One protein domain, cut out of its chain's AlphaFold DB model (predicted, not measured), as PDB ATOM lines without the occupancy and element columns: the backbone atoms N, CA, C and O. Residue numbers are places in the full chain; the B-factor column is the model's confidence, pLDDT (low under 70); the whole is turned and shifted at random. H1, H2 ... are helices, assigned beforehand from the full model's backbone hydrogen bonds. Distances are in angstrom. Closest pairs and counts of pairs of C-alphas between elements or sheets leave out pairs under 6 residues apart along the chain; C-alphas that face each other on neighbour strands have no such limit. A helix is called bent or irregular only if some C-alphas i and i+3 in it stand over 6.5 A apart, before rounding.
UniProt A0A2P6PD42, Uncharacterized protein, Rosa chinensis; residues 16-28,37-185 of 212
ATOM      1  N   LEU A  16      87.629  12.221 -10.093       81.31
ATOM      2  CA  LEU A  16      89.030  12.184 -10.526       81.31
ATOM      3  C   LEU A  16      89.832  13.407 -10.100       81.31
ATOM      4  O   LEU A  16      91.058  13.323 -10.056       81.31
ATOM      5  N   ARG A  17      89.186  14.519  -9.771       78.81
ATOM      6  CA  ARG A  17      89.853  15.704  -9.223       78.81
ATOM      7  C   ARG A  17      89.914  15.701  -7.698       78.81
ATOM      8  O   ARG A  17      90.607  16.532  -7.119       78.81
ATOM      9  N   ASP A  18      89.245  14.759  -7.035       80.06
ATOM     10  CA  ASP A  18      89.430  14.562  -5.602       80.06
ATOM     11  C   ASP A  18      90.803  13.928  -5.324       80.06
ATOM     12  O   ASP A  18      91.019  12.712  -5.452       80.06
ATOM     13  N   ARG A  19      91.753  14.789  -4.943       73.38
ATOM     14  CA  ARG A  19      93.119  14.408  -4.570       73.38
ATOM     15  C   ARG A  19      93.158  13.488  -3.350       73.38
ATOM     16  O   ARG A  19      94.023  12.626  -3.266       73.38
ATOM     17  N   HIS A  20      92.202  13.628  -2.431       74.25
ATOM     18  CA  HIS A  20      92.183  12.877  -1.177       74.25
ATOM     19  C   HIS A  20      91.670  11.448  -1.355       74.25
ATOM     20  O   HIS A  20      91.811  10.628  -0.449       74.25
ATOM     21  N   ASN A  21      91.111  11.128  -2.526       81.44
ATOM     22  CA  ASN A  21      90.463   9.849  -2.771       81.44
ATOM     23  C   ASN A  21      91.046   9.085  -3.966       81.44
ATOM     24  O   ASN A  21      90.368   8.744  -4.937       81.44
ATOM     25  N   GLU A  22      92.343   8.783  -3.883       78.50
ATOM     26  CA  GLU A  22      93.072   8.035  -4.914       78.50
ATOM     27  C   GLU A  22      92.491   6.633  -5.164       78.50
ATOM     28  O   GLU A  22      92.451   6.157  -6.300       78.50
ATOM     29  N   THR A  23      91.973   5.983  -4.120       83.25
ATOM     30  CA  THR A  23      91.341   4.662  -4.234       83.25
ATOM     31  C   THR A  23      90.106   4.703  -5.131       83.25
ATOM     32  O   THR A  23      89.924   3.812  -5.963       83.25
ATOM     33  N   ILE A  24      89.263   5.733  -4.989       82.81
ATOM     34  CA  ILE A  24      88.085   5.907  -5.845       82.81
ATOM     35  C   ILE A  24      88.514   6.188  -7.282       82.81
ATOM     36  O   ILE A  24      87.986   5.560  -8.194       82.81
ATOM     37  N   ALA A  25      89.515   7.044  -7.490       80.75
ATOM     38  CA  ALA A  25      90.025   7.338  -8.825       80.75
ATOM     39  C   ALA A  25      90.564   6.089  -9.541       80.75
ATOM     40  O   ALA A  25      90.195   5.826 -10.683       80.75
ATOM     41  N   LYS A  26      91.371   5.267  -8.856       81.81
ATOM     42  CA  LYS A  26      91.900   4.005  -9.404       81.81
ATOM     43  C   LYS A  26      90.783   3.033  -9.782       81.81
ATOM     44  O   LYS A  26      90.822   2.441 -10.857       81.81
ATOM     45  N   ARG A  27      89.770   2.886  -8.921       83.38
ATOM     46  CA  ARG A  27      88.600   2.036  -9.200       83.38
ATOM     47  C   ARG A  27      87.781   2.564 -10.372       83.38
ATOM     48  O   ARG A  27      87.363   1.779 -11.214       83.38
ATOM     49  N   LEU A  28      87.588   3.877 -10.446       81.94
ATOM     50  CA  LEU A  28      86.853   4.512 -11.530       81.94
ATOM     51  C   LEU A  28      87.553   4.291 -12.876       81.94
ATOM     52  O   LEU A  28      86.906   3.868 -13.827       81.94
ATOM     53  N   ARG A  37      83.233  10.418 -27.088       53.16
ATOM     54  CA  ARG A  37      83.588  11.711 -27.704       53.16
ATOM     55  C   ARG A  37      84.352  12.709 -26.803       53.16
ATOM     56  O   ARG A  37      84.909  13.681 -27.308       53.16
ATOM     57  N   HIS A  38      84.407  12.467 -25.490       62.09
ATOM     58  CA  HIS A  38      85.082  13.266 -24.460       62.09
ATOM     59  C   HIS A  38      86.360  12.630 -23.876       62.09
ATOM     60  O   HIS A  38      86.909  13.155 -22.903       62.09
ATOM     61  N   ASP A  39      86.884  11.554 -24.474       73.94
ATOM     62  CA  ASP A  39      88.073  10.827 -23.996       73.94
ATOM     63  C   ASP A  39      89.297  11.729 -23.774       73.94
ATOM     64  O   ASP A  39      90.104  11.491 -22.874       73.94
ATOM     65  N   TRP A  40      89.454  12.790 -24.572       81.56
ATOM     66  CA  TRP A  40      90.590  13.705 -24.454       81.56
ATOM     67  C   TRP A  40      90.547  14.539 -23.163       81.56
ATOM     68  O   TRP A  40      91.595  14.758 -22.555       81.56
ATOM     69  N   ARG A  41      89.354  14.961 -22.707       79.25
ATOM     70  CA  ARG A  41      89.192  15.737 -21.462       79.25
ATOM     71  C   ARG A  41      89.548  14.875 -20.268       79.25
ATOM     72  O   ARG A  41      90.295  15.312 -19.406       79.25
ATOM     73  N   LEU A  42      89.068  13.633 -20.268       79.88
ATOM     74  CA  LEU A  42      89.351  12.665 -19.219       79.88
ATOM     75  C   LEU A  42      90.852  12.356 -19.130       79.88
ATOM     76  O   LEU A  42      91.432  12.423 -18.049       79.88
ATOM     77  N   LYS A  43      91.505  12.112 -20.276       85.69
ATOM     78  CA  LYS A  43      92.969  11.964 -20.356       85.69
ATOM     79  C   LYS A  43      93.683  13.197 -19.803       85.69
ATOM     80  O   LYS A  43      94.586  13.055 -18.984       85.69
ATOM     81  N   LYS A  44      93.245  14.399 -20.189       87.75
ATOM     82  CA  LYS A  44      93.792  15.661 -19.673       87.75
ATOM     83  C   LYS A  44      93.622  15.771 -18.154       87.75
ATOM     84  O   LYS A  44      94.585  16.111 -17.475       87.75
ATOM     85  N   THR A  45      92.459  15.422 -17.603       85.69
ATOM     86  CA  THR A  45      92.211  15.405 -16.151       85.69
ATOM     87  C   THR A  45      93.136  14.432 -15.422       85.69
ATOM     88  O   THR A  45      93.699  14.791 -14.392       85.69
ATOM     89  N   VAL A  46      93.354  13.228 -15.958       86.50
ATOM     90  CA  VAL A  46      94.272  12.241 -15.360       86.50
ATOM     91  C   VAL A  46      95.725  12.733 -15.383       86.50
ATOM     92  O   VAL A  46      96.441  12.593 -14.389       86.50
ATOM     93  N   LEU A  47      96.161  13.354 -16.483       90.44
ATOM     94  CA  LEU A  47      97.500  13.947 -16.591       90.44
ATOM     95  C   LEU A  47      97.683  15.106 -15.604       90.44
ATOM     96  O   LEU A  47      98.698  15.180 -14.917       90.44
ATOM     97  N   LEU A  48      96.678  15.973 -15.480       89.12
ATOM     98  CA  LEU A  48      96.667  17.073 -14.518       89.12
ATOM     99  C   LEU A  48      96.723  16.567 -13.072       89.12
ATOM    100  O   LEU A  48      97.542  17.056 -12.300       89.12
ATOM    101  N   ARG A  49      95.955  15.524 -12.734       85.75
ATOM    102  CA  ARG A  49      96.029  14.860 -11.424       85.75
ATOM    103  C   ARG A  49      97.429  14.303 -11.149       85.75
ATOM    104  O   ARG A  49      97.939  14.432 -10.044       85.75
ATOM    105  N   THR A  50      98.063  13.705 -12.158       87.75
ATOM    106  CA  THR A  50      99.433  13.172 -12.040       87.75
ATOM    107  C   THR A  50     100.432  14.286 -11.716       87.75
ATOM    108  O   THR A  50     101.295  14.118 -10.857       87.75
ATOM    109  N   ILE A  51     100.287  15.443 -12.367       89.88
ATOM    110  CA  ILE A  51     101.089  16.636 -12.083       89.88
ATOM    111  C   ILE A  51     100.824  17.145 -10.657       89.88
ATOM    112  O   ILE A  51     101.774  17.435  -9.932       89.88
ATOM    113  N   GLU A  52      99.561  17.239 -10.239       86.75
ATOM    114  CA  GLU A  52      99.195  17.688  -8.892       86.75
ATOM    115  C   GLU A  52      99.774  16.786  -7.803       86.75
ATOM    116  O   GLU A  52     100.390  17.303  -6.876       86.75
ATOM    117  N   SER A  53      99.652  15.461  -7.926       85.75
ATOM    118  CA  SER A  53     100.233  14.537  -6.946       85.75
ATOM    119  C   SER A  53     101.757  14.641  -6.892       85.75
ATOM    120  O   SER A  53     102.329  14.729  -5.805       85.75
ATOM    121  N   ALA A  54     102.427  14.768  -8.042       87.44
ATOM    122  CA  ALA A  54     103.875  14.963  -8.065       87.44
ATOM    123  C   ALA A  54     104.315  16.243  -7.321       87.44
ATOM    124  O   ALA A  54     105.374  16.252  -6.695       87.44
ATOM    125  N   ILE A  55     103.512  17.311  -7.364       86.69
ATOM    126  CA  ILE A  55     103.829  18.612  -6.751       86.69
ATOM    127  C   ILE A  55     103.425  18.675  -5.280       86.69
ATOM    128  O   ILE A  55     104.220  19.121  -4.453       86.69
ATOM    129  N   TYR A  56     102.188  18.302  -4.961       83.69
ATOM    130  CA  TYR A  56     101.596  18.524  -3.643       83.69
ATOM    131  C   TYR A  56     101.835  17.368  -2.679       83.69
ATOM    132  O   TYR A  56     101.989  17.626  -1.486       83.69
ATOM    133  N   ASP A  57     101.882  16.136  -3.185       85.31
ATOM    134  CA  ASP A  57     102.071  14.951  -2.350       85.31
ATOM    135  C   ASP A  57     103.569  14.615  -2.252       85.31
ATOM    136  O   ASP A  57     104.110  14.487  -1.154       85.31
ATOM    137  N   ASP A  58     104.272  14.583  -3.392       86.06
ATOM    138  CA  ASP A  58     105.679  14.152  -3.450       86.06
ATOM    139  C   ASP A  58     106.701  15.303  -3.424       86.06
ATOM    140  O   ASP A  58     107.906  15.073  -3.256       86.06
ATOM    141  N   ALA A  59     106.260  16.549  -3.648       88.25
ATOM    142  CA  ALA A  59     107.125  17.718  -3.846       88.25
ATOM    143  C   ALA A  59     108.282  17.460  -4.836       88.25
ATOM    144  O   ALA A  59     109.409  17.948  -4.659       88.25
ATOM    145  N   SER A  60     108.024  16.658  -5.871       89.50
ATOM    146  CA  SER A  60     109.017  16.118  -6.793       89.50
ATOM    147  C   SER A  60     108.941  16.785  -8.166       89.50
ATOM    148  O   SER A  60     107.872  17.127  -8.665       89.50
ATOM    149  N   VAL A  61     110.105  16.988  -8.794       91.88
ATOM    150  CA  VAL A  61     110.208  17.530 -10.156       91.88
ATOM    151  C   VAL A  61     110.981  16.539 -11.017       91.88
ATOM    152  O   VAL A  61     112.197  16.345 -10.871       91.88
ATOM    153  N   THR A  62     110.252  15.856 -11.895       92.94
ATOM    154  CA  THR A  62     110.761  14.757 -12.721       92.94
ATOM    155  C   THR A  62     110.391  14.953 -14.188       92.94
ATOM    156  O   THR A  62     109.525  15.756 -14.530       92.94
ATOM    157  N   GLU A  63     111.035  14.188 -15.071       92.44
ATOM    158  CA  GLU A  63     110.712  14.201 -16.503       92.44
ATOM    159  C   GLU A  63     109.299  13.682 -16.796       92.44
ATOM    160  O   GLU A  63     108.751  14.020 -17.840       92.44
ATOM    161  N   ALA A  64     108.662  12.966 -15.860       92.00
ATOM    162  CA  ALA A  64     107.256  12.583 -15.979       92.00
ATOM    163  C   ALA A  64     106.328  13.811 -16.028       92.00
ATOM    164  O   ALA A  64     105.317  13.792 -16.724       92.00
ATOM    165  N   ILE A  65     106.693  14.912 -15.357       93.25
ATOM    166  CA  ILE A  65     105.950  16.177 -15.461       93.25
ATOM    167  C   ILE A  65     106.104  16.770 -16.868       93.25
ATOM    168  O   ILE A  65     105.127  17.272 -17.417       93.25
ATOM    169  N   LEU A  66     107.292  16.675 -17.485       92.44
ATOM    170  CA  LEU A  66     107.473  17.089 -18.885       92.44
ATOM    171  C   LEU A  66     106.594  16.245 -19.808       92.44
ATOM    172  O   LEU A  66     105.870  16.807 -20.616       92.44
ATOM    173  N   GLU A  67     106.597  14.921 -19.649       92.06
ATOM    174  CA  GLU A  67     105.776  14.002 -20.456       92.06
ATOM    175  C   GLU A  67     104.279  14.282 -20.305       92.06
ATOM    176  O   GLU A  67     103.534  14.250 -21.288       92.06
ATOM    177  N   ALA A  68     103.837  14.610 -19.090       92.19
ATOM    178  CA  ALA A  68     102.454  14.974 -18.828       92.19
ATOM    179  C   ALA A  68     102.076  16.306 -19.490       92.19
ATOM    180  O   ALA A  68     101.058  16.364 -20.177       92.19
ATOM    181  N   LEU A  69     102.900  17.351 -19.349       91.75
ATOM    182  CA  LEU A  69     102.689  18.638 -20.023       91.75
ATOM    183  C   LEU A  69     102.665  18.464 -21.547       91.75
ATOM    184  O   LEU A  69     101.769  18.958 -22.221       91.75
ATOM    185  N   GLU A  70     103.600  17.701 -22.093       89.81
ATOM    186  CA  GLU A  70     103.676  17.386 -23.518       89.81
ATOM    187  C   GLU A  70     102.436  16.648 -24.033       89.81
ATOM    188  O   GLU A  70     101.925  16.951 -25.112       89.81
ATOM    189  N   SER A  71     101.924  15.702 -23.249       90.06
ATOM    190  CA  SER A  71     100.696  14.976 -23.572       90.06
ATOM    191  C   SER A  71      99.469  15.887 -23.497       90.06
ATOM    192  O   SER A  71      98.585  15.787 -24.345       90.06
ATOM    193  N   ILE A  72      99.416  16.805 -22.524       90.31
ATOM    194  CA  ILE A  72      98.338  17.799 -22.421       90.31
ATOM    195  C   ILE A  72      98.350  18.735 -23.632       90.31
ATOM    196  O   ILE A  72      97.296  18.971 -24.216       90.31
ATOM    197  N   GLU A  73      99.518  19.226 -24.049       88.75
ATOM    198  CA  GLU A  73      99.625  20.117 -25.209       88.75
ATOM    199  C   GLU A  73      99.226  19.404 -26.506       88.75
ATOM    200  O   GLU A  73      98.517  19.980 -27.330       88.75
ATOM    201  N   ALA A  74      99.573  18.123 -26.657       86.69
ATOM    202  CA  ALA A  74      99.123  17.326 -27.793       86.69
ATOM    203  C   ALA A  74      97.594  17.143 -27.822       86.69
ATOM    204  O   ALA A  74      96.987  17.228 -28.893       86.69
ATOM    205  N   LEU A  75      96.965  16.922 -26.659       87.31
ATOM    206  CA  LEU A  75      95.504  16.851 -26.539       87.31
ATOM    207  C   LEU A  75      94.853  18.196 -26.879       87.31
ATOM    208  O   LEU A  75      93.877  18.225 -27.626       87.31
ATOM    209  N   ASP A  76      95.412  19.294 -26.373       87.06
ATOM    210  CA  ASP A  76      94.912  20.652 -26.591       87.06
ATOM    211  C   ASP A  76      95.001  21.054 -28.065       87.06
ATOM    212  O   ASP A  76      94.005  21.501 -28.644       87.06
ATOM    213  N   ARG A  77      96.135  20.777 -28.717       84.75
ATOM    214  CA  ARG A  77      96.310  21.007 -30.156       84.75
ATOM    215  C   ARG A  77      95.303  20.216 -30.985       84.75
ATOM    216  O   ARG A  77      94.717  20.759 -31.916       84.75
ATOM    217  N   GLY A  78      95.053  18.955 -30.625       83.62
ATOM    218  CA  GLY A  78      94.054  18.112 -31.289       83.62
ATOM    219  C   GLY A  78      92.620  18.650 -31.199       83.62
ATOM    220  O   GLY A  78      91.747  18.181 -31.924       83.62
ATOM    221  N   GLN A  79      92.366  19.623 -30.321       84.31
ATOM    222  CA  GLN A  79      91.084  20.311 -30.162       84.31
ATOM    223  C   GLN A  79      91.126  21.777 -30.630       84.31
ATOM    224  O   GLN A  79      90.129  22.483 -30.500       84.31
ATOM    225  N   GLY A  80      92.258  22.239 -31.172       82.56
ATOM    226  CA  GLY A  80      92.449  23.620 -31.619       82.56
ATOM    227  C   GLY A  80      92.730  24.627 -30.497       82.56
ATOM    228  O   GLY A  80      92.627  25.830 -30.732       82.56
ATOM    229  N   PHE A  81      93.075  24.175 -29.286       83.06
ATOM    230  CA  PHE A  81      93.492  25.069 -28.203       83.06
ATOM    231  C   PHE A  81      94.960  25.475 -28.355       83.06
ATOM    232  O   PHE A  81      95.826  24.652 -28.649       83.06
ATOM    233  N   GLN A  82      95.229  26.755 -28.104       82.06
ATOM    234  CA  GLN A  82      96.574  27.329 -28.109       82.06
ATOM    235  C   GLN A  82      97.321  27.050 -26.804       82.06
ATOM    236  O   GLN A  82      96.726  26.925 -25.728       82.06
ATOM    237  N   THR A  83      98.650  27.008 -26.887       83.00
ATOM    238  CA  THR A  83      99.493  26.800 -25.706       83.00
ATOM    239  C   THR A  83      99.576  28.085 -24.895       83.00
ATOM    240  O   THR A  83     100.088  29.100 -25.372       83.00
ATOM    241  N   THR A  84      99.142  28.029 -23.636       84.88
ATOM    242  CA  THR A  84      99.159  29.188 -22.734       84.88
ATOM    243  C   THR A  84     100.569  29.533 -22.257       84.88
ATOM    244  O   THR A  84     101.418  28.659 -22.084       84.88
ATOM    245  N   GLU A  85     100.805  30.809 -21.945       84.31
ATOM    246  CA  GLU A  85     102.090  31.268 -21.397       84.31
ATOM    247  C   GLU A  85     102.452  30.558 -20.082       84.31
ATOM    248  O   GLU A  85     103.595  30.175 -19.851       84.31
ATOM    249  N   ALA A  86     101.451  30.282 -19.238       88.12
ATOM    250  CA  ALA A  86     101.640  29.521 -18.005       88.12
ATOM    251  C   ALA A  86     102.197  28.112 -18.267       88.12
ATOM    252  O   ALA A  86     103.051  27.645 -17.515       88.12
ATOM    253  N   MET A  87     101.744  27.451 -19.338       89.50
ATOM    254  CA  MET A  87     102.232  26.130 -19.725       89.50
ATOM    255  C   MET A  87     103.686  26.176 -20.189       89.50
ATOM    256  O   MET A  87     104.490  25.339 -19.782       89.50
ATOM    257  N   ARG A  88     104.032  27.182 -21.002       87.25
ATOM    258  CA  ARG A  88     105.396  27.394 -21.513       87.25
ATOM    259  C   ARG A  88     106.371  27.646 -20.368       87.25
ATOM    260  O   ARG A  88     107.401  26.976 -20.274       87.25
ATOM    261  N   ALA A  89     106.008  28.542 -19.451       89.69
ATOM    262  CA  ALA A  89     106.803  28.847 -18.267       89.69
ATOM    263  C   ALA A  89     106.985  27.615 -17.363       89.69
ATOM    264  O   ALA A  89     108.097  27.337 -16.911       89.69
ATOM    265  N   ALA A  90     105.915  26.842 -17.136       91.94
ATOM    266  CA  ALA A  90     105.973  25.593 -16.378       91.94
ATOM    267  C   ALA A  90     106.916  24.572 -17.036       91.94
ATOM    268  O   ALA A  90     107.794  24.024 -16.367       91.94
ATOM    269  N   TYR A  91     106.797  24.369 -18.350       91.81
ATOM    270  CA  TYR A  91     107.650  23.452 -19.107       91.81
ATOM    271  C   TYR A  91     109.130  23.858 -19.044       91.81
ATOM    272  O   TYR A  91     109.988  23.040 -18.704       91.81
ATOM    273  N   CYS A  92     109.429  25.139 -19.285       91.38
ATOM    274  CA  CYS A  92     110.784  25.688 -19.212       91.38
ATOM    275  C   CYS A  92     111.409  25.485 -17.821       91.38
ATOM    276  O   CYS A  92     112.560  25.049 -17.704       91.38
ATOM    277  N   ALA A  93     110.647  25.743 -16.757       93.38
ATOM    278  CA  ALA A  93     111.121  25.589 -15.388       93.38
ATOM    279  C   ALA A  93     111.409  24.124 -15.026       93.38
ATOM    280  O   ALA A  93     112.467  23.829 -14.470       93.38
ATOM    281  N   VAL A  94     110.524  23.193 -15.399       94.00
ATOM    282  CA  VAL A  94     110.728  21.753 -15.160       94.00
ATOM    283  C   VAL A  94     111.921  21.227 -15.950       94.00
ATOM    284  O   VAL A  94     112.737  20.492 -15.391       94.00
ATOM    285  N   ALA A  95     112.069  21.616 -17.221       93.56
ATOM    286  CA  ALA A  95     113.210  21.224 -18.049       93.56
ATOM    287  C   ALA A  95     114.523  21.735 -17.443       93.56
ATOM    288  O   ALA A  95     115.517  21.004 -17.373       93.56
ATOM    289  N   THR A  96     114.509  22.970 -16.935       93.31
ATOM    290  CA  THR A  96     115.654  23.576 -16.250       93.31
ATOM    291  C   THR A  96     116.009  22.802 -14.988       93.31
ATOM    292  O   THR A  96     117.145  22.354 -14.877       93.31
ATOM    293  N   GLU A  97     115.063  22.569 -14.077       94.44
ATOM    294  CA  GLU A  97     115.301  21.809 -12.840       94.44
ATOM    295  C   GLU A  97     115.782  20.381 -13.128       94.44
ATOM    296  O   GLU A  97     116.787  19.933 -12.572       94.44
ATOM    297  N   CYS A  98     115.132  19.677 -14.064       93.19
ATOM    298  CA  CYS A  98     115.512  18.315 -14.441       93.19
ATOM    299  C   CYS A  98     116.934  18.221 -15.008       93.19
ATOM    300  O   CYS A  98     117.512  17.138 -14.990       93.19
ATOM    301  N   THR A  99     117.509  19.340 -15.448       92.00
ATOM    302  CA  THR A  99     118.883  19.414 -15.949       92.00
ATOM    303  C   THR A  99     119.844  19.923 -14.874       92.00
ATOM    304  O   THR A  99     120.840  19.273 -14.556       92.00
ATOM    305  N   VAL A 100     119.539  21.077 -14.277       91.56
ATOM    306  CA  VAL A 100     120.385  21.807 -13.322       91.56
ATOM    307  C   VAL A 100     120.611  21.023 -12.034       91.56
ATOM    308  O   VAL A 100     121.704  21.107 -11.478       91.56
ATOM    309  N   LYS A 101     119.673  20.168 -11.606       90.00
ATOM    310  CA  LYS A 101     119.886  19.285 -10.447       90.00
ATOM    311  C   LYS A 101     121.121  18.384 -10.581       90.00
ATOM    312  O   LYS A 101     121.723  18.003  -9.581       90.00
ATOM    313  N   PHE A 102     121.549  18.079 -11.810       88.25
ATOM    314  CA  PHE A 102     122.760  17.298 -12.070       88.25
ATOM    315  C   PHE A 102     124.055  18.123 -12.041       88.25
ATOM    316  O   PHE A 102     125.135  17.529 -12.037       88.25
ATOM    317  N   LEU A 103     123.980  19.459 -11.955       85.25
ATOM    318  CA  LEU A 103     125.159  20.305 -11.744       85.25
ATOM    319  C   LEU A 103     125.787  20.079 -10.370       85.25
ATOM    320  O   LEU A 103     127.000  20.169 -10.252       85.25
ATOM    321  N   VAL A 104     125.014  19.709  -9.345       73.19
ATOM    322  CA  VAL A 104     125.552  19.443  -7.994       73.19
ATOM    323  C   VAL A 104     126.613  18.334  -8.013       73.19
ATOM    324  O   VAL A 104     127.600  18.402  -7.285       73.19
ATOM    325  N   CYS A 105     126.454  17.352  -8.902       63.53
ATOM    326  CA  CYS A 105     127.383  16.238  -9.070       63.53
ATOM    327  C   CYS A 105     128.301  16.394 -10.296       63.53
ATOM    328  O   CYS A 105     128.811  15.372 -10.746       63.53
ATOM    329  N   PHE A 106     128.440  17.616 -10.847       63.62
ATOM    330  CA  PHE A 106     129.228  18.013 -12.033       63.62
ATOM    331  C   PHE A 106     129.849  16.856 -12.833       63.62
ATOM    332  O   PHE A 106     130.821  16.237 -12.405       63.62
ATOM    333  N   GLY A 107     129.355  16.608 -14.048       69.19
ATOM    334  CA  GLY A 107     129.970  15.621 -14.934       69.19
ATOM    335  C   GLY A 107     129.029  15.084 -16.003       69.19
ATOM    336  O   GLY A 107     128.106  15.767 -16.447       69.19
ATOM    337  N   ARG A 108     129.257  13.825 -16.394       80.50
ATOM    338  CA  ARG A 108     128.563  13.142 -17.499       80.50
ATOM    339  C   ARG A 108     127.031  13.216 -17.402       80.50
ATOM    340  O   ARG A 108     126.383  13.431 -18.417       80.50
ATOM    341  N   LYS A 109     126.462  13.139 -16.193       86.25
ATOM    342  CA  LYS A 109     125.003  13.193 -15.967       86.25
ATOM    343  C   LYS A 109     124.366  14.516 -16.392       86.25
ATOM    344  O   LYS A 109     123.249  14.513 -16.893       86.25
ATOM    345  N   TYR A 110     125.065  15.639 -16.203       87.94
ATOM    346  CA  TYR A 110     124.565  16.933 -16.667       87.94
ATOM    347  C   TYR A 110     124.525  16.969 -18.191       87.94
ATOM    348  O   TYR A 110     123.497  17.294 -18.767       87.94
ATOM    349  N   PHE A 111     125.614  16.552 -18.840       87.06
ATOM    350  CA  PHE A 111     125.686  16.490 -20.297       87.06
ATOM    351  C   PHE A 111     124.610  15.568 -20.891       87.06
ATOM    352  O   PHE A 111     123.924  15.962 -21.826       87.06
ATOM    353  N   GLU A 112     124.410  14.381 -20.313       90.06
ATOM    354  CA  GLU A 112     123.340  13.454 -20.710       90.06
ATOM    355  C   GLU A 112     121.945  14.079 -20.554       90.06
ATOM    356  O   GLU A 112     121.098  13.908 -21.427       90.06
ATOM    357  N   ALA A 113     121.703  14.835 -19.477       90.25
ATOM    358  CA  ALA A 113     120.442  15.546 -19.285       90.25
ATOM    359  C   ALA A 113     120.255  16.679 -20.308       90.25
ATOM    360  O   ALA A 113     119.159  16.833 -20.846       90.25
ATOM    361  N   VAL A 114     121.316  17.433 -20.629       90.06
ATOM    362  CA  VAL A 114     121.281  18.448 -21.695       90.06
ATOM    363  C   VAL A 114     120.948  17.806 -23.037       90.06
ATOM    364  O   VAL A 114     120.082  18.301 -23.758       90.06
ATOM    365  N   ASP A 115     121.591  16.688 -23.362       88.19
ATOM    366  CA  ASP A 115     121.371  16.012 -24.634       88.19
ATOM    367  C   ASP A 115     119.949  15.439 -24.728       88.19
ATOM    368  O   ASP A 115     119.218  15.741 -25.669       88.19
ATOM    369  N   ARG A 116     119.493  14.722 -23.693       91.75
ATOM    370  CA  ARG A 116     118.145  14.133 -23.644       91.75
ATOM    371  C   ARG A 116     117.038  15.187 -23.668       91.75
ATOM    372  O   ARG A 116     116.105  15.080 -24.466       91.75
ATOM    373  N   ILE A 117     117.111  16.183 -22.785       90.06
ATOM    374  CA  ILE A 117     116.025  17.147 -22.575       90.06
ATOM    375  C   ILE A 117     116.109  18.262 -23.613       90.06
ATOM    376  O   ILE A 117     115.143  18.504 -24.328       90.06
ATOM    377  N   TRP A 118     117.252  18.932 -23.744       88.38
ATOM    378  CA  TRP A 118     117.342  20.159 -24.538       88.38
ATOM    379  C   TRP A 118     117.647  19.908 -26.015       88.38
ATOM    380  O   TRP A 118     117.087  20.587 -26.881       88.38
ATOM    381  N   ARG A 119     118.517  18.941 -26.326       84.75
ATOM    382  CA  ARG A 119     118.886  18.603 -27.716       84.75
ATOM    383  C   ARG A 119     118.011  17.525 -28.341       84.75
ATOM    384  O   ARG A 119     117.927  17.485 -29.567       84.75
ATOM    385  N   GLY A 120     117.360  16.708 -27.521       84.38
ATOM    386  CA  GLY A 120     116.313  15.772 -27.908       84.38
ATOM    387  C   GLY A 120     114.942  16.436 -27.839       84.38
ATOM    388  O   GLY A 120     114.474  16.990 -28.829       84.38
ATOM    389  N   ARG A 121     114.313  16.412 -26.657       82.88
ATOM    390  CA  ARG A 121     112.896  16.786 -26.475       82.88
ATOM    391  C   ARG A 121     112.579  18.227 -26.889       82.88
ATOM    392  O   ARG A 121     111.759  18.447 -27.775       82.88
ATOM    393  N   VAL A 122     113.257  19.209 -26.288       77.81
ATOM    394  CA  VAL A 122     113.018  20.639 -26.551       77.81
ATOM    395  C   VAL A 122     113.362  20.972 -27.997       77.81
ATOM    396  O   VAL A 122     112.586  21.639 -28.665       77.81
ATOM    397  N   ARG A 123     114.504  20.503 -28.516       70.50
ATOM    398  CA  ARG A 123     114.909  20.779 -29.901       70.50
ATOM    399  C   ARG A 123     113.905  20.250 -30.917       70.50
ATOM    400  O   ARG A 123     113.619  20.987 -31.850       70.50
ATOM    401  N   VAL A 124     113.419  19.016 -30.772       65.69
ATOM    402  CA  VAL A 124     112.416  18.450 -31.691       65.69
ATOM    403  C   VAL A 124     111.190  19.356 -31.726       65.69
ATOM    404  O   VAL A 124     110.813  19.812 -32.796       65.69
ATOM    405  N   ARG A 125     110.690  19.772 -30.559       65.25
ATOM    406  CA  ARG A 125     109.539  20.682 -30.462       65.25
ATOM    407  C   ARG A 125     109.816  22.098 -30.982       65.25
ATOM    408  O   ARG A 125     108.921  22.738 -31.511       65.25
ATOM    409  N   VAL A 126     111.058  22.577 -30.859       57.47
ATOM    410  CA  VAL A 126     111.518  23.863 -31.417       57.47
ATOM    411  C   VAL A 126     111.701  23.808 -32.933       57.47
ATOM    412  O   VAL A 126     111.499  24.812 -33.598       57.47
ATOM    413  N   LEU A 127     112.094  22.673 -33.511       50.94
ATOM    414  CA  LEU A 127     112.210  22.529 -34.967       50.94
ATOM    415  C   LEU A 127     110.868  22.212 -35.634       50.94
ATOM    416  O   LEU A 127     110.640  22.657 -36.754       50.94
ATOM    417  N   GLU A 128     109.962  21.533 -34.932       52.75
ATOM    418  CA  GLU A 128     108.560  21.360 -35.333       52.75
ATOM    419  C   GLU A 128     107.762  22.684 -35.293       52.75
ATOM    420  O   GLU A 128     106.589  22.709 -35.660       52.75
ATOM    421  N   GLU A 129     108.391  23.821 -34.945       48.72
ATOM    422  CA  GLU A 129     107.848  25.175 -35.166       48.72
ATOM    423  C   GLU A 129     107.487  25.436 -36.644       48.72
ATOM    424  O   GLU A 129     106.687  26.334 -36.904       48.72
ATOM    425  N   SER A 130     107.999  24.664 -37.618       43.84
ATOM    426  CA  SER A 130     107.519  24.780 -39.004       43.84
ATOM    427  C   SER A 130     106.126  24.174 -39.232       43.84
ATOM    428  O   SER A 130     105.523  24.478 -40.257       43.84
ATOM    429  N   GLU A 131     105.594  23.363 -38.304       43.62
ATOM    430  CA  GLU A 131     104.282  22.698 -38.430       43.62
ATOM    431  C   GLU A 131     103.444  22.639 -37.120       43.62
ATOM    432  O   GLU A 131     102.515  21.839 -37.021       43.62
ATOM    433  N   GLY A 132     103.678  23.517 -36.127       50.19
ATOM    434  CA  GLY A 132     102.625  23.877 -35.150       50.19
ATOM    435  C   GLY A 132     102.773  23.473 -33.671       50.19
ATOM    436  O   GLY A 132     101.759  23.191 -33.024       50.19
ATOM    437  N   SER A 133     103.976  23.489 -33.079       51.56
ATOM    438  CA  SER A 133     104.108  23.538 -31.606       51.56
ATOM    439  C   SER A 133     104.311  24.975 -31.113       51.56
ATOM    440  O   SER A 133     105.289  25.634 -31.451       51.56
ATOM    441  N   GLU A 134     103.387  25.460 -30.281       58.97
ATOM    442  CA  GLU A 134     103.425  26.809 -29.698       58.97
ATOM    443  C   GLU A 134     104.172  26.862 -28.353       58.97
ATOM    444  O   GLU A 134     104.200  27.900 -27.700       58.97
ATOM    445  N   LEU A 135     104.801  25.770 -27.904       56.03
ATOM    446  CA  LEU A 135     105.502  25.704 -26.609       56.03
ATOM    447  C   LEU A 135     106.761  26.583 -26.520       56.03
ATOM    448  O   LEU A 135     107.430  26.617 -25.485       56.03
ATOM    449  N   VAL A 136     107.102  27.289 -27.593       54.88
ATOM    450  CA  VAL A 136     108.409  27.897 -27.781       54.88
ATOM    451  C   VAL A 136     108.299  29.417 -27.754       54.88
ATOM    452  O   VAL A 136     107.710  30.053 -28.622       54.88
ATOM    453  N   LEU A 137     108.912  30.006 -26.731       64.44
ATOM    454  CA  LEU A 137     109.112  31.446 -26.599       64.44
ATOM    455  C   LEU A 137     110.616  31.747 -26.530       64.44
ATOM    456  O   LEU A 137     111.433  30.859 -26.264       64.44
ATOM    457  N   ALA A 138     110.979  33.016 -26.736       68.25
ATOM    458  CA  ALA A 138     112.330  33.540 -26.533       68.25
ATOM    459  C   ALA A 138     112.959  33.074 -25.207       68.25
ATOM    460  O   ALA A 138     114.132  32.713 -25.200       68.25
ATOM    461  N   GLU A 139     112.173  32.970 -24.128       72.81
ATOM    462  CA  GLU A 139     112.642  32.494 -22.820       72.81
ATOM    463  C   GLU A 139     113.166  31.049 -22.848       72.81
ATOM    464  O   GLU A 139     114.199  30.751 -22.250       72.81
ATOM    465  N   LEU A 140     112.495  30.139 -23.564       78.56
ATOM    466  CA  LEU A 140     112.937  28.746 -23.685       78.56
ATOM    467  C   LEU A 140     114.217  28.652 -24.528       78.56
ATOM    468  O   LEU A 140     115.108  27.859 -24.219       78.56
ATOM    469  N   LYS A 141     114.330  29.489 -25.571       80.31
ATOM    470  CA  LYS A 141     115.534  29.589 -26.413       80.31
ATOM    471  C   LYS A 141     116.716  30.151 -25.615       80.31
ATOM    472  O   LYS A 141     117.787  29.554 -25.634       80.31
ATOM    473  N   GLU A 142     116.520  31.234 -24.867       84.81
ATOM    474  CA  GLU A 142     117.538  31.807 -23.978       84.81
ATOM    475  C   GLU A 142     117.985  30.790 -22.925       84.81
ATOM    476  O   GLU A 142     119.180  30.524 -22.783       84.81
ATOM    477  N   ARG A 143     117.028  30.141 -22.251       88.31
ATOM    478  CA  ARG A 143     117.321  29.121 -21.241       88.31
ATOM    479  C   ARG A 143     118.120  27.956 -21.816       88.31
ATOM    480  O   ARG A 143     119.056  27.489 -21.168       88.31
ATOM    481  N   LYS A 144     117.792  27.515 -23.034       87.19
ATOM    482  CA  LYS A 144     118.559  26.492 -23.750       87.19
ATOM    483  C   LYS A 144     120.013  26.926 -23.934       87.19
ATOM    484  O   LYS A 144     120.908  26.155 -23.601       87.19
ATOM    485  N   TYR A 145     120.252  28.146 -24.416       87.81
ATOM    486  CA  TYR A 145     121.613  28.655 -24.595       87.81
ATOM    487  C   TYR A 145     122.377  28.738 -23.271       87.81
ATOM    488  O   TYR A 145     123.542  28.352 -23.232       87.81
ATOM    489  N   GLU A 146     121.741  29.175 -22.178       90.50
ATOM    490  CA  GLU A 146     122.378  29.199 -20.852       90.50
ATOM    491  C   GLU A 146     122.778  27.793 -20.379       90.50
ATOM    492  O   GLU A 146     123.891  27.585 -19.891       90.50
ATOM    493  N   VAL A 147     121.880  26.818 -20.533       90.69
ATOM    494  CA  VAL A 147     122.112  25.424 -20.135       90.69
ATOM    495  C   VAL A 147     123.197  24.766 -20.994       90.69
ATOM    496  O   VAL A 147     124.048  24.050 -20.472       90.69
ATOM    497  N   GLU A 148     123.227  25.031 -22.299       89.56
ATOM    498  CA  GLU A 148     124.305  24.540 -23.162       89.56
ATOM    499  C   GLU A 148     125.641  25.220 -22.830       89.56
ATOM    500  O   GLU A 148     126.652  24.532 -22.691       89.56
ATOM    501  N   ALA A 149     125.647  26.537 -22.603       90.25
ATOM    502  CA  ALA A 149     126.848  27.286 -22.234       90.25
ATOM    503  C   ALA A 149     127.472  26.800 -20.922       90.25
ATOM    504  O   ALA A 149     128.696  26.741 -20.804       90.25
ATOM    505  N   ALA A 150     126.658  26.382 -19.953       88.81
ATOM    506  CA  ALA A 150     127.126  25.852 -18.676       88.81
ATOM    507  C   ALA A 150     127.964  24.564 -18.785       88.81
ATOM    508  O   ALA A 150     128.615  24.193 -17.807       88.81
ATOM    509  N   ILE A 151     127.980  23.889 -19.945       86.75
ATOM    510  CA  ILE A 151     128.865  22.742 -20.200       86.75
ATOM    511  C   ILE A 151     130.338  23.177 -20.191       86.75
ATOM    512  O   ILE A 151     131.187  22.446 -19.680       86.75
ATOM    513  N   TRP A 152     130.650  24.352 -20.744       86.81
ATOM    514  CA  TRP A 152     132.023  24.851 -20.890       86.81
ATOM    515  C   TRP A 152     132.307  26.123 -20.079       86.81
ATOM    516  O   TRP A 152     133.461  26.383 -19.745       86.81
ATOM    517  N   ASP A 153     131.282  26.896 -19.711       89.88
ATOM    518  CA  ASP A 153     131.416  28.104 -18.898       89.88
ATOM    519  C   ASP A 153     131.092  27.835 -17.420       89.88
ATOM    520  O   ASP A 153     129.942  27.678 -16.991       89.88
ATOM    521  N   ARG A 154     132.145  27.853 -16.599       86.19
ATOM    522  CA  ARG A 154     132.049  27.643 -15.151       86.19
ATOM    523  C   ARG A 154     131.252  28.736 -14.436       86.19
ATOM    524  O   ARG A 154     130.658  28.452 -13.395       86.19
ATOM    525  N   ASN A 155     131.250  29.967 -14.936       89.06
ATOM    526  CA  ASN A 155     130.496  31.069 -14.344       89.06
ATOM    527  C   ASN A 155     129.001  30.889 -14.595       89.06
ATOM    528  O   ASN A 155     128.217  31.006 -13.652       89.06
ATOM    529  N   VAL A 156     128.617  30.518 -15.819       89.56
ATOM    530  CA  VAL A 156     127.219  30.195 -16.154       89.56
ATOM    531  C   VAL A 156     126.749  28.983 -15.354       89.56
ATOM    532  O   VAL A 156     125.680  29.010 -14.751       89.56
ATOM    533  N   SER A 157     127.589  27.957 -15.234       86.50
ATOM    534  CA  SER A 157     127.260  26.781 -14.432       86.50
ATOM    535  C   SER A 157     127.055  27.105 -12.943       86.50
ATOM    536  O   SER A 157     126.070  26.689 -12.336       86.50
ATOM    537  N   LYS A 158     127.926  27.940 -12.354       87.69
ATOM    538  CA  LYS A 158     127.748  28.447 -10.981       87.69
ATOM    539  C   LYS A 158     126.493  29.307 -10.833       87.69
ATOM    540  O   LYS A 158     125.856  29.236  -9.785       87.69
ATOM    541  N   LYS A 159     126.150  30.123 -11.837       91.06
ATOM    542  CA  LYS A 159     124.911  30.918 -11.860       91.06
ATOM    543  C   LYS A 159     123.700  29.987 -11.783       91.06
ATOM    544  O   LYS A 159     122.900  30.143 -10.868       91.06
ATOM    545  N   LEU A 160     123.618  28.988 -12.666       89.00
ATOM    546  CA  LEU A 160     122.513  28.023 -12.694       89.00
ATOM    547  C   LEU A 160     122.415  27.210 -11.397       89.00
ATOM    548  O   LEU A 160     121.328  27.069 -10.850       89.00
ATOM    549  N   ALA A 161     123.540  26.740 -10.853       87.19
ATOM    550  CA  ALA A 161     123.557  25.971  -9.607       87.19
ATOM    551  C   ALA A 161     123.099  26.775  -8.371       87.19
ATOM    552  O   ALA A 161     122.707  26.186  -7.367       87.19
ATOM    553  N   ARG A 162     123.159  28.113  -8.420       88.94
ATOM    554  CA  ARG A 162     122.675  29.003  -7.347       88.94
ATOM    555  C   ARG A 162     121.190  29.341  -7.462       88.94
ATOM    556  O   ARG A 162     120.634  29.910  -6.526       88.94
ATOM    557  N   MET A 163     120.557  29.047  -8.596       89.12
ATOM    558  CA  MET A 163     119.141  29.328  -8.804       89.12
ATOM    559  C   MET A 163     118.272  28.325  -8.048       89.12
ATOM    560  O   MET A 163     118.574  27.134  -7.990       89.12
ATOM    561  N   ASN A 164     117.138  28.795  -7.534       89.81
ATOM    562  CA  ASN A 164     116.166  27.959  -6.836       89.81
ATOM    563  C   ASN A 164     115.223  27.243  -7.823       89.81
ATOM    564  O   ASN A 164     113.999  27.346  -7.746       89.81
ATOM    565  N   THR A 165     115.827  26.531  -8.774       91.44
ATOM    566  CA  THR A 165     115.166  25.925  -9.940       91.44
ATOM    567  C   THR A 165     114.062  24.943  -9.547       91.44
ATOM    568  O   THR A 165     112.986  24.975 -10.144       91.44
ATOM    569  N   ARG A 166     114.251  24.176  -8.467       92.56
ATOM    570  CA  ARG A 166     113.214  23.294  -7.911       92.56
ATOM    571  C   ARG A 166     111.968  24.048  -7.459       92.56
ATOM    572  O   ARG A 166     110.863  23.661  -7.831       92.56
ATOM    573  N   ASN A 167     112.119  25.103  -6.655       92.75
ATOM    574  CA  ASN A 167     110.959  25.856  -6.168       92.75
ATOM    575  C   ASN A 167     110.290  26.648  -7.292       92.75
ATOM    576  O   ASN A 167     109.064  26.748  -7.309       92.75
ATOM    577  N   ASP A 168     111.062  27.163  -8.251       92.88
ATOM    578  CA  ASP A 168     110.494  27.800  -9.440       92.88
ATOM    579  C   ASP A 168     109.660  26.817 -10.264       92.88
ATOM    580  O   ASP A 168     108.538  27.153 -10.646       92.88
ATOM    581  N   ALA A 169     110.153  25.592 -10.472       93.44
ATOM    582  CA  ALA A 169     109.407  24.544 -11.161       93.44
ATOM    583  C   ALA A 169     108.114  24.179 -10.415       93.44
ATOM    584  O   ALA A 169     107.040  24.237 -11.011       93.44
ATOM    585  N   LEU A 170     108.180  23.893  -9.110       93.25
ATOM    586  CA  LEU A 170     106.986  23.576  -8.310       93.25
ATOM    587  C   LEU A 170     105.948  24.708  -8.360       93.25
ATOM    588  O   LEU A 170     104.763  24.463  -8.587       93.25
ATOM    589  N   ARG A 171     106.392  25.961  -8.211       93.38
ATOM    590  CA  ARG A 171     105.519  27.140  -8.238       93.38
ATOM    591  C   ARG A 171     104.860  27.343  -9.601       93.38
ATOM    592  O   ARG A 171     103.662  27.613  -9.660       93.38
ATOM    593  N   LEU A 172     105.627  27.267 -10.688       92.94
ATOM    594  CA  LEU A 172     105.115  27.542 -12.034       92.94
ATOM    595  C   LEU A 172     104.197  26.428 -12.532       92.94
ATOM    596  O   LEU A 172     103.142  26.729 -13.091       92.94
ATOM    597  N   VAL A 173     104.536  25.165 -12.265       91.88
ATOM    598  CA  VAL A 173     103.660  24.047 -12.626       91.88
ATOM    599  C   VAL A 173     102.396  24.052 -11.768       91.88
ATOM    600  O   VAL A 173     101.311  23.881 -12.312       91.88
ATOM    601  N   GLY A 174     102.496  24.346 -10.466       87.25
ATOM    602  CA  GLY A 174     101.322  24.502  -9.603       87.25
ATOM    603  C   GLY A 174     100.398  25.630 -10.075       87.25
ATOM    604  O   GLY A 174      99.185  25.455 -10.143       87.25
ATOM    605  N   LYS A 175     100.966  26.770 -10.498       88.50
ATOM    606  CA  LYS A 175     100.200  27.878 -11.091       88.50
ATOM    607  C   LYS A 175      99.492  27.458 -12.382       88.50
ATOM    608  O   LYS A 175      98.331  27.815 -12.570       88.50
ATOM    609  N   TYR A 176     100.176  26.730 -13.266       89.12
ATOM    610  CA  TYR A 176      99.578  26.206 -14.495       89.12
ATOM    611  C   TYR A 176      98.445  25.218 -14.196       89.12
ATOM    612  O   TYR A 176      97.340  25.397 -14.705       89.12
ATOM    613  N   ALA A 177      98.696  24.225 -13.339       85.94
ATOM    614  CA  ALA A 177      97.710  23.219 -12.957       85.94
ATOM    615  C   ALA A 177      96.458  23.888 -12.378       85.94
ATOM    616  O   ALA A 177      95.360  23.662 -12.875       85.94
ATOM    617  N   TRP A 178      96.624  24.818 -11.433       79.88
ATOM    618  CA  TRP A 178      95.509  25.571 -10.860       79.88
ATOM    619  C   TRP A 178      94.706  26.356 -11.907       79.88
ATOM    620  O   TRP A 178      93.476  26.345 -11.877       79.88
ATOM    621  N   ALA A 179      95.390  27.014 -12.850       82.94
ATOM    622  CA  ALA A 179      94.750  27.808 -13.897       82.94
ATOM    623  C   ALA A 179      93.970  26.959 -14.914       82.94
ATOM    624  O   ALA A 179      92.959  27.420 -15.439       82.94
ATOM    625  N   VAL A 180      94.432  25.740 -15.205       78.25
ATOM    626  CA  VAL A 180      93.783  24.832 -16.166       78.25
ATOM    627  C   VAL A 180      92.677  24.005 -15.520       78.25
ATOM    628  O   VAL A 180      91.671  23.715 -16.163       78.25
ATOM    629  N   ILE A 181      92.870  23.597 -14.268       69.44
ATOM    630  CA  ILE A 181      91.948  22.716 -13.561       69.44
ATOM    631  C   ILE A 181      90.732  23.539 -13.135       69.44
ATOM    632  O   ILE A 181      89.637  23.288 -13.636       69.44
ATOM    633  N   GLY A 182      90.884  24.548 -12.275       67.00
ATOM    634  CA  GLY A 182      89.731  25.193 -11.632       67.00
ATOM    635  C   GLY A 182      88.848  24.197 -10.843       67.00
ATOM    636  O   GLY A 182      89.072  22.984 -10.865       67.00
ATOM    637  N   PRO A 183      87.831  24.652 -10.094       66.38
ATOM    638  CA  PRO A 183      86.925  23.723  -9.423       66.38
ATOM    639  C   PRO A 183      86.182  22.856 -10.462       66.38
ATOM    640  O   PRO A 183      85.787  23.385 -11.503       66.38
ATOM    641  N   PRO A 184      85.960  21.549 -10.206       71.12
ATOM    642  CA  PRO A 184      85.049  20.753 -11.028       71.12
ATOM    643  C   PRO A 184      83.695  21.461 -11.125       71.12
ATOM    644  O   PRO A 184      83.272  22.083 -10.146       71.12
ATOM    645  N   PHE A 185      82.994  21.328 -12.254       74.19
ATOM    646  CA  PHE A 185      81.711  22.011 -12.455       74.19
ATOM    647  C   PHE A 185      80.732  21.776 -11.293       74.19
ATOM    648  O   PHE A 185      80.131  22.727 -10.808       74.19
TER     649      PHE A 185
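Overview. This is residues 16 to 28 and 37 to 185 of the 212 residues of an uncharacterized protein of Rosa chinensis (UniProt A0A2P6PD42). The domain is a flattened helical bundle with H4 in its core, where H3, H5, H6 and H8 pack around it. H2 packs on H3 and H8 toward one end, H7 turns across the other end against H4 and H6, and short H1 lies beyond H2, touching no helix. The bundle of H2, H3, H4, H5, H6 and H8 is up and down, each helix running against the one before it. The printed part has 162 residues with eight named helices, H1 to H8 in chain order, and no named strand; its class is all helix. It is compact, with a radius of gyration of the C-alphas of 16.5 A and spans of 50 by 37 by 22 A.

Arrangement. The longest helix, H5, residues 108 to 130, touches the hub H4, residues 85 to 103, at a shallow tilt of 23 degrees, opposite ways, as a hairpin; residues 109 to 118 of H5 alone touch residues 95 to 103 of H4, and the closest C-alphas, of Tyr 110 and Phe 102, are 5.0 A apart. H6, residues 138 to 149, forms a hairpin with H5 and only just touches it, with 3 pairs of C-alphas within 8 A, closest at Trp 118 and Lys 144, 6.5 A. H6 runs the same way as H4 at 7 degrees, a shallow tilt. H8, residues 165 to 181, touches H4 with 24 pairs, closest at the C-alphas of Ala 90 and Val 173, 4.7 A. H3, residues 63 to 77, touches H4 with residues 63 to 69 alone, closest at the C-alphas of Leu 66 and Tyr 91, 6.4 A, and is near H5. H2, residues 39 to 56, forms a hairpin with H3 at 29 degrees, a shallow tilt, closest at the C-alphas of Leu 47 and Ala 68, 5.5 A. H7, residues 154 to 162, touches H4 at a steep tilt of 66 degrees, closest at the C-alphas of Ala 161 and Leu 103, 6.3 A. H1, residues 22 to 28, is apart from H2. In H1, H2, H3, H6, H7 and H8 every O i to N i+4 pair is within hydrogen-bond range; in H4 13 of 15 are, in H5 14 of 19.

Along the chain. H5 is 32.3 A long and only just irregular: C-alphas 127 and 130 are 6.6 A apart. H4 measures 27.3 A, H2 25.6 A, H8 23.7 A and H3 21.0 A. H1 begins at C-alpha 22 (93.072, 8.035, -4.914), and H8 ends at C-alpha 181 (91.948, 22.716, -13.561).

Size, cuts and confidence. The C-alphas farthest apart, of Arg 37 and Arg 154, are 52.5 A apart. Residues 29 to 36 are cut out, with 18.0 A from C-alpha 28 to C-alpha 37. Of the links printed whole, none is long. Mean pLDDT of the printed part is 82.7; residues 37 to 38, 105 to 107, 124 to 138 and 181 to 183 are under 70.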